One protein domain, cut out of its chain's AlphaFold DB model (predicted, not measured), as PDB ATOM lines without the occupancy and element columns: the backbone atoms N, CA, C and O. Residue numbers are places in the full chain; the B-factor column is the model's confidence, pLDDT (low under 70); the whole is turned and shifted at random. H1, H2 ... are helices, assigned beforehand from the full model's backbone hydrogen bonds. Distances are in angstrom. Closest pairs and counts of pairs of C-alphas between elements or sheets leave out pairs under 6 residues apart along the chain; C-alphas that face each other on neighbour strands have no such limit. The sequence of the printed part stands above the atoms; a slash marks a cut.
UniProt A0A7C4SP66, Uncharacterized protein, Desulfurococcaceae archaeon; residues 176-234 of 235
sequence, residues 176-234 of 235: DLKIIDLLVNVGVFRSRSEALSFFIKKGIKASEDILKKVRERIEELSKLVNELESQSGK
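AT A GLANCE: This is residues 176 to 234 of the 235 residues of an uncharacterized protein of Desulfurococcaceae archaeon (UniProt A0A7C4SP66). A short helix, H1, folds against the beginning of a second, H2, which turns at a corner into a long free arm, H3; H2 and H3 make a wide V, and H3 makes much of the length. The printed part has 59 residues, with named helices H1, H2 and H3 in that order and no named strand: all helix. It is extended, with a radius of gyration of the C-alphas of 20.4 A and spans of 65 by 20 by 16 A.

HOW THE PARTS SIT: H1, residues 176 to 185, touches H2, residues 192 to 206, with residues 192 to 196 of H2 alone. Their closest C-alphas, of Ile 180 and Arg 192, are 6.3 A apart. They run opposite ways at a steep tilt of 61 degrees. H3, residues 208 to 232, meets H2 only through their link and is apart from H1. In H1, H2 and H3 every O i to N i+4 pair is within hydrogen-bond range.

IN THESE COORDINATES: H1 begins at C-alpha 176 (-73.737, 51.507, 36.167) and is 14.2 A long. H2 measures 20.8 A. H3 measures 35.8 A and ends at C-alpha 232 (-109.269, 35.589, 67.772).

THE WHOLE: The C-alphas farthest apart, of Val 186 and Lys 234, are 65.7 A apart. Residues 200 to 234 stand free. The printed part has no cut and no long link. Mean pLDDT of the printed part is 73.2; residues 187 to 191 and 228 to 234 are among those under 70.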
ATOM      1  N   ASP A 176     -73.309  50.395  35.309       84.75
ATOM      2  CA  ASP A 176     -73.737  51.507  36.167       84.75
ATOM      3  C   ASP A 176     -72.591  51.986  37.061       84.75
ATOM      4  O   ASP A 176     -72.430  53.185  37.292       84.75
ATOM      5  N   LEU A 177     -71.727  51.061  37.494       89.31
ATOM      6  CA  LEU A 177     -70.515  51.402  38.230       89.31
ATOM      7  C   LEU A 177     -69.565  52.270  37.390       89.31
ATOM      8  O   LEU A 177     -69.019  53.237  37.914       89.31
ATOM      9  N   LYS A 178     -69.409  51.990  36.087       88.62
ATOM     10  CA  LYS A 178     -68.597  52.826  35.181       88.62
ATOM     11  C   LYS A 178     -69.154  54.241  35.038       88.62
ATOM     12  O   LYS A 178     -68.377  55.190  34.977       88.62
ATOM     13  N   ILE A 179     -70.477  54.394  35.008       85.19
ATOM     14  CA  ILE A 179     -71.124  55.714  34.964       85.19
ATOM     15  C   ILE A 179     -70.856  56.477  36.263       85.19
ATOM     16  O   ILE A 179     -70.451  57.637  36.222       85.19
ATOM     17  N   ILE A 180     -71.027  55.818  37.411       87.38
ATOM     18  CA  ILE A 180     -70.734  56.410  38.721       87.38
ATOM     19  C   ILE A 180     -69.264  56.842  38.798       87.38
ATOM     20  O   ILE A 180     -68.972  57.959  39.220       87.38
ATOM     21  N   ASP A 181     -68.347  55.995  38.334       88.50
ATOM     22  CA  ASP A 181     -66.913  56.287  38.313       88.50
ATOM     23  C   ASP A 181     -66.575  57.485  37.443       88.50
ATOM     24  O   ASP A 181     -65.786  58.333  37.854       88.50
ATOM     25  N   LEU A 182     -67.193  57.590  36.268       79.88
ATOM     26  CA  LEU A 182     -67.025  58.746  35.399       79.88
ATOM     27  C   LEU A 182     -67.432  60.029  36.129       79.88
ATOM     28  O   LEU A 182     -66.664  60.985  36.135       79.88
ATOM     29  N   LEU A 183     -68.601  60.029  36.776       69.69
ATOM     30  CA  LEU A 183     -69.137  61.191  37.487       69.69
ATOM     31  C   LEU A 183     -68.256  61.604  38.674       69.69
ATOM     32  O   LEU A 183     -68.079  62.794  38.925       69.69
ATOM     33  N   VAL A 184     -67.647  60.642  39.368       76.19
ATOM     34  CA  VAL A 184     -66.665  60.933  40.422       76.19
ATOM     35  C   VAL A 184     -65.369  61.488  39.825       76.19
ATOM     36  O   VAL A 184     -64.857  62.505  40.287       76.19
ATOM     37  N   ASN A 185     -64.856  60.873  38.758       69.69
ATOM     38  CA  ASN A 185     -63.590  61.262  38.131       69.69
ATOM     39  C   ASN A 185     -63.634  62.661  37.504       69.69
ATOM     40  O   ASN A 185     -62.642  63.382  37.545       69.69
ATOM     41  N   VAL A 186     -64.777  63.055  36.938       73.94
ATOM     42  CA  VAL A 186     -64.990  64.409  36.394       73.94
ATOM     43  C   VAL A 186     -65.389  65.427  37.470       73.94
ATOM     44  O   VAL A 186     -65.631  66.589  37.155       73.94
ATOM     45  N   GLY A 187     -65.427  65.011  38.741       53.66
ATOM     46  CA  GLY A 187     -65.626  65.885  39.896       53.66
ATOM     47  C   GLY A 187     -67.075  66.290  40.163       53.66
ATOM     48  O   GLY A 187     -67.299  67.199  40.958       53.66
ATOM     49  N   VAL A 188     -68.054  65.634  39.533       59.09
ATOM     50  CA  VAL A 188     -69.485  65.867  39.810       59.09
ATOM     51  C   VAL A 188     -69.854  65.362  41.208       59.09
ATOM     52  O   VAL A 188     -70.670  65.981  41.881       59.09
ATOM     53  N   PHE A 189     -69.208  64.289  41.677       60.16
ATOM     54  CA  PHE A 189     -69.333  63.779  43.048       60.16
ATOM     55  C   PHE A 189     -67.950  63.548  43.672       60.16
ATOM     56  O   PHE A 189     -67.005  63.187  42.974       60.16
ATOM     57  N   ARG A 190     -67.813  63.717  44.994       56.34
ATOM     58  CA  ARG A 190     -66.541  63.534  45.725       56.34
ATOM     59  C   ARG A 190     -66.227  62.056  45.957       56.34
ATOM     60  O   ARG A 190     -65.068  61.698  46.149       56.34
ATOM     61  N   SER A 191     -67.241  61.189  45.967       69.88
ATOM     62  CA  SER A 191     -67.071  59.741  46.139       69.88
ATOM     63  C   SER A 191     -68.184  58.928  45.474       69.88
ATOM     64  O   SER A 191     -69.285  59.423  45.234       69.88
ATOM     65  N   ARG A 192     -67.921  57.637  45.226       77.06
ATOM     66  CA  ARG A 192     -68.929  56.692  44.707       77.06
ATOM     67  C   ARG A 192     -70.133  56.569  45.643       77.06
ATOM     68  O   ARG A 192     -71.260  56.462  45.174       77.06
ATOM     69  N   SER A 193     -69.894  56.592  46.956       72.50
ATOM     70  CA  SER A 193     -70.952  56.532  47.968       72.50
ATOM     71  C   SER A 193     -71.859  57.757  47.913       72.50
ATOM     72  O   SER A 193     -73.071  57.603  47.963       72.50
ATOM     73  N   GLU A 194     -71.296  58.952  47.735       66.25
ATOM     74  CA  GLU A 194     -72.069  60.188  47.568       66.25
ATOM     75  C   GLU A 194     -72.914  60.162  46.287       66.25
ATOM     76  O   GLU A 194     -74.108  60.454  46.332       66.25
ATOM     77  N   ALA A 195     -72.326  59.728  45.168       76.62
ATOM     78  CA  ALA A 195     -73.046  59.556  43.908       76.62
ATOM     79  C   ALA A 195     -74.216  58.565  44.055       76.62
ATOM     80  O   ALA A 195     -75.338  58.846  43.635       76.62
ATOM     81  N   LEU A 196     -73.981  57.418  44.699       80.88
ATOM     82  CA  LEU A 196     -75.021  56.422  44.968       80.88
ATOM     83  C   LEU A 196     -76.119  56.973  45.882       80.88
ATOM     84  O   LEU A 196     -77.296  56.808  45.570       80.88
ATOM     85  N   SER A 197     -75.763  57.659  46.969       74.62
ATOM     86  CA  SER A 197     -76.731  58.302  47.863       74.62
ATOM     87  C   SER A 197     -77.605  59.312  47.121       74.62
ATOM     88  O   SER A 197     -78.823  59.320  47.312       74.62
ATOM     89  N   PHE A 198     -77.014  60.110  46.228       74.19
ATOM     90  CA  PHE A 198     -77.748  61.047  45.382       74.19
ATOM     91  C   PHE A 198     -78.760  60.329  44.479       74.19
ATOM     92  O   PHE A 198     -79.946  60.667  44.484       74.19
ATOM     93  N   PHE A 199     -78.327  59.300  43.741       81.62
ATOM     94  CA  PHE A 199     -79.211  58.558  42.838       81.62
ATOM     95  C   PHE A 199     -80.306  57.788  43.576       81.62
ATOM     96  O   PHE A 199     -81.446  57.775  43.117       81.62
ATOM     97  N   ILE A 200     -80.004  57.209  44.739       80.38
ATOM     98  CA  ILE A 200     -81.004  56.561  45.593       80.38
ATOM     99  C   ILE A 200     -82.057  57.584  46.028       80.38
ATOM    100  O   ILE A 200     -83.250  57.328  45.881       80.38
ATOM    101  N   LYS A 201     -81.641  58.769  46.491       68.44
ATOM    102  CA  LYS A 201     -82.566  59.828  46.922       68.44
ATOM    103  C   LYS A 201     -83.452  60.311  45.770       68.44
ATOM    104  O   LYS A 201     -84.667  60.411  45.936       68.44
ATOM    105  N   LYS A 202     -82.878  60.549  44.584       75.31
ATOM    106  CA  LYS A 202     -83.652  60.933  43.389       75.31
ATOM    107  C   LYS A 202     -84.573  59.806  42.909       75.31
ATOM    108  O   LYS A 202     -85.703  60.089  42.530       75.31
ATOM    109  N   GLY A 203     -84.144  58.546  42.988       76.62
ATOM    110  CA  GLY A 203     -84.964  57.379  42.654       76.62
ATOM    111  C   GLY A 203     -86.148  57.178  43.605       76.62
ATOM    112  O   GLY A 203     -87.260  56.918  43.150       76.62
ATOM    113  N   ILE A 204     -85.937  57.371  44.912       72.88
ATOM    114  CA  ILE A 204     -87.005  57.363  45.922       72.88
ATOM    115  C   ILE A 204     -88.014  58.474  45.628       72.88
ATOM    116  O   ILE A 204     -89.207  58.196  45.565       72.88
ATOM    117  N   LYS A 205     -87.538  59.701  45.378       72.12
ATOM    118  CA  LYS A 205     -88.401  60.846  45.050       72.12
ATOM    119  C   LYS A 205     -89.197  60.618  43.760       72.12
ATOM    120  O   LYS A 205     -90.395  60.849  43.722       72.12
ATOM    121  N   ALA A 206     -88.567  60.074  42.720       82.94
ATOM    122  CA  ALA A 206     -89.259  59.713  41.480       82.94
ATOM    123  C   ALA A 206     -90.313  58.602  41.670       82.94
ATOM    124  O   ALA A 206     -91.209  58.453  40.845       82.94
ATOM    125  N   SER A 207     -90.208  57.825  42.752       78.75
ATOM    126  CA  SER A 207     -91.103  56.709  43.074       78.75
ATOM    127  C   SER A 207     -92.094  57.037  44.197       78.75
ATOM    128  O   SER A 207     -92.775  56.135  44.687       78.75
ATOM    129  N   GLU A 208     -92.184  58.299  44.622       77.50
ATOM    130  CA  GLU A 208     -92.926  58.734  45.810       77.50
ATOM    131  C   GLU A 208     -94.413  58.350  45.759       77.50
ATOM    132  O   GLU A 208     -94.940  57.787  46.719       77.50
ATOM    133  N   ASP A 209     -95.057  58.506  44.599       77.56
ATOM    134  CA  ASP A 209     -96.453  58.104  44.379       77.56
ATOM    135  C   ASP A 209     -96.682  56.596  44.560       77.56
ATOM    136  O   ASP A 209     -97.707  56.161  45.096       77.56
ATOM    137  N   ILE A 210     -95.733  55.772  44.107       80.56
ATOM    138  CA  ILE A 210     -95.806  54.312  44.246       80.56
ATOM    139  C   ILE A 210     -95.548  53.926  45.701       80.56
ATOM    140  O   ILE A 210     -96.281  53.109  46.256       80.56
ATOM    141  N   LEU A 211     -94.551  54.536  46.342       76.94
ATOM    142  CA  LEU A 211     -94.222  54.279  47.743       76.94
ATOM    143  C   LEU A 211     -95.367  54.677  48.679       76.94
ATOM    144  O   LEU A 211     -95.639  53.958  49.641       76.94
ATOM    145  N   LYS A 212     -96.086  55.761  48.370       80.25
ATOM    146  CA  LYS A 212     -97.295  56.171  49.090       80.25
ATOM    147  C   LYS A 212     -98.391  55.110  48.996       80.25
ATOM    148  O   LYS A 212     -98.891  54.669  50.026       80.25
ATOM    149  N   LYS A 213     -98.684  54.615  47.789       78.94
ATOM    150  CA  LYS A 213     -99.653  53.521  47.585       78.94
ATOM    151  C   LYS A 213     -99.242  52.242  48.312       78.94
ATOM    152  O   LYS A 213    -100.081  51.574  48.902       78.94
ATOM    153  N   VAL A 214     -97.956  51.893  48.289       80.94
ATOM    154  CA  VAL A 214     -97.435  50.727  49.021       80.94
ATOM    155  C   VAL A 214     -97.623  50.907  50.527       80.94
ATOM    156  O   VAL A 214     -98.068  49.976  51.192       80.94
ATOM    157  N   ARG A 215     -97.346  52.101  51.066       71.19
ATOM    158  CA  ARG A 215     -97.542  52.403  52.489       71.19
ATOM    159  C   ARG A 215     -99.011  52.300  52.895       71.19
ATOM    160  O   ARG A 215     -99.305  51.628  53.877       71.19
ATOM    161  N   GLU A 216     -99.916  52.886  52.114       81.50
ATOM    162  CA  GLU A 216    -101.367  52.799  52.340       81.50
ATOM    163  C   GLU A 216    -101.833  51.332  52.385       81.50
ATOM    164  O   GLU A 216    -102.559  50.935  53.295       81.50
ATOM    165  N   ARG A 217    -101.336  50.484  51.474       72.19
ATOM    166  CA  ARG A 217    -101.643  49.043  51.469       72.19
ATOM    167  C   ARG A 217    -101.055  48.285  52.656       72.19
ATOM    168  O   ARG A 217    -101.703  47.379  53.170       72.19
ATOM    169  N   ILE A 218     -99.848  48.631  53.097       74.38
ATOM    170  CA  ILE A 218     -99.243  48.025  54.291       74.38
ATOM    171  C   ILE A 218    -100.046  48.398  55.541       74.38
ATOM    172  O   ILE A 218    -100.301  47.530  56.370       74.38
ATOM    173  N   GLU A 219    -100.503  49.644  55.662       76.50
ATOM    174  CA  GLU A 219    -101.337  50.084  56.787       76.50
ATOM    175  C   GLU A 219    -102.710  49.400  56.806       76.50
ATOM    176  O   GLU A 219    -103.185  49.012  57.875       76.50
ATOM    177  N   GLU A 220    -103.338  49.207  55.642       76.81
ATOM    178  CA  GLU A 220    -104.558  48.399  55.510       76.81
ATOM    179  C   GLU A 220    -104.324  46.957  55.980       76.81
ATOM    180  O   GLU A 220    -105.108  46.432  56.771       76.81
ATOM    181  N   LEU A 221    -103.219  46.333  55.558       67.94
ATOM    182  CA  LEU A 221    -102.854  44.981  55.988       67.94
ATOM    183  C   LEU A 221    -102.600  44.909  57.497       67.94
ATOM    184  O   LEU A 221    -103.087  43.989  58.147       67.94
ATOM    185  N   SER A 222    -101.897  45.881  58.079       66.56
ATOM    186  CA  SER A 222    -101.670  45.936  59.526       66.56
ATOM    187  C   SER A 222    -102.969  46.115  60.317       66.56
ATOM    188  O   SER A 222    -103.124  45.502  61.371       66.56
ATOM    189  N   LYS A 223    -103.929  46.903  59.813       76.00
ATOM    190  CA  LYS A 223    -105.259  47.036  60.434       76.00
ATOM    191  C   LYS A 223    -106.040  45.729  60.383       76.00
ATOM    192  O   LYS A 223    -106.559  45.308  61.409       76.00
ATOM    193  N   LEU A 224    -106.047  45.056  59.234       73.25
ATOM    194  CA  LEU A 224    -106.700  43.755  59.077       73.25
ATOM    195  C   LEU A 224    -106.078  42.687  59.989       73.25
ATOM    196  O   LEU A 224    -106.808  41.918  60.604       73.25
ATOM    197  N   VAL A 225    -104.747  42.659  60.132       64.06
ATOM    198  CA  VAL A 225    -104.057  41.748  61.066       64.06
ATOM    199  C   VAL A 225    -104.467  42.032  62.514       64.06
ATOM    200  O   VAL A 225    -104.856  41.108  63.221       64.06
ATOM    201  N   ASN A 226    -104.494  43.298  62.934       69.94
ATOM    202  CA  ASN A 226    -104.916  43.672  64.290       69.94
ATOM    203  C   ASN A 226    -106.410  43.378  64.557       69.94
ATOM    204  O   ASN A 226    -106.801  43.017  65.669       69.94
ATOM    205  N   GLU A 227    -107.269  43.517  63.547       72.44
ATOM    206  CA  GLU A 227    -108.690  43.154  63.629       72.44
ATOM    207  C   GLU A 227    -108.884  41.636  63.755       72.44
ATOM    208  O   GLU A 227    -109.710  41.177  64.545       72.44
ATOM    209  N   LEU A 228    -108.078  40.841  63.050       69.94
ATOM    210  CA  LEU A 228    -108.076  39.383  63.169       69.94
ATOM    211  C   LEU A 228    -107.537  38.915  64.529       69.94
ATOM    212  O   LEU A 228    -108.114  38.007  65.131       69.94
ATOM    213  N   GLU A 229    -106.490  39.549  65.060       66.31
ATOM    214  CA  GLU A 229    -105.944  39.261  66.397       66.31
ATOM    215  C   GLU A 229    -106.931  39.635  67.519       66.31
ATOM    216  O   GLU A 229    -107.101  38.894  68.489       66.31
ATOM    217  N   SER A 230    -107.668  40.739  67.369       63.81
ATOM    218  CA  SER A 230    -108.680  41.163  68.351       63.81
ATOM    219  C   SER A 230    -109.973  40.337  68.314       63.81
ATOM    220  O   SER A 230    -110.664  40.240  69.333       63.81
ATOM    221  N   GLN A 231    -110.290  39.698  67.184       59.12
ATOM    222  CA  GLN A 231    -111.398  38.742  67.071       59.12
ATOM    223  C   GLN A 231    -111.014  37.327  67.528       59.12
ATOM    224  O   GLN A 231    -111.841  36.637  68.121       59.12
ATOM    225  N   SER A 232    -109.763  36.905  67.329       56.41
ATOM    226  CA  SER A 232    -109.269  35.589  67.772       56.41
ATOM    227  C   SER A 232    -108.901  35.522  69.263       56.41
ATOM    228  O   SER A 232    -108.809  34.429  69.812       56.41
ATOM    229  N   GLY A 233    -108.787  36.665  69.954       54.47
ATOM    230  CA  GLY A 233    -108.651  36.753  71.417       54.47
ATOM    231  C   GLY A 233    -109.967  36.737  72.218       54.47
ATOM    232  O   GLY A 233    -109.936  36.936  73.432       54.47
ATOM    233  N   LYS A 234    -111.126  36.543  71.567       51.53
ATOM    234  CA  LYS A 234    -112.457  36.432  72.206       51.53
ATOM    235  C   LYS A 234    -113.123  35.064  71.987       51.53
ATOM    236  O   LYS A 234    -114.348  34.998  71.874       51.53
TER     237      LYS A 234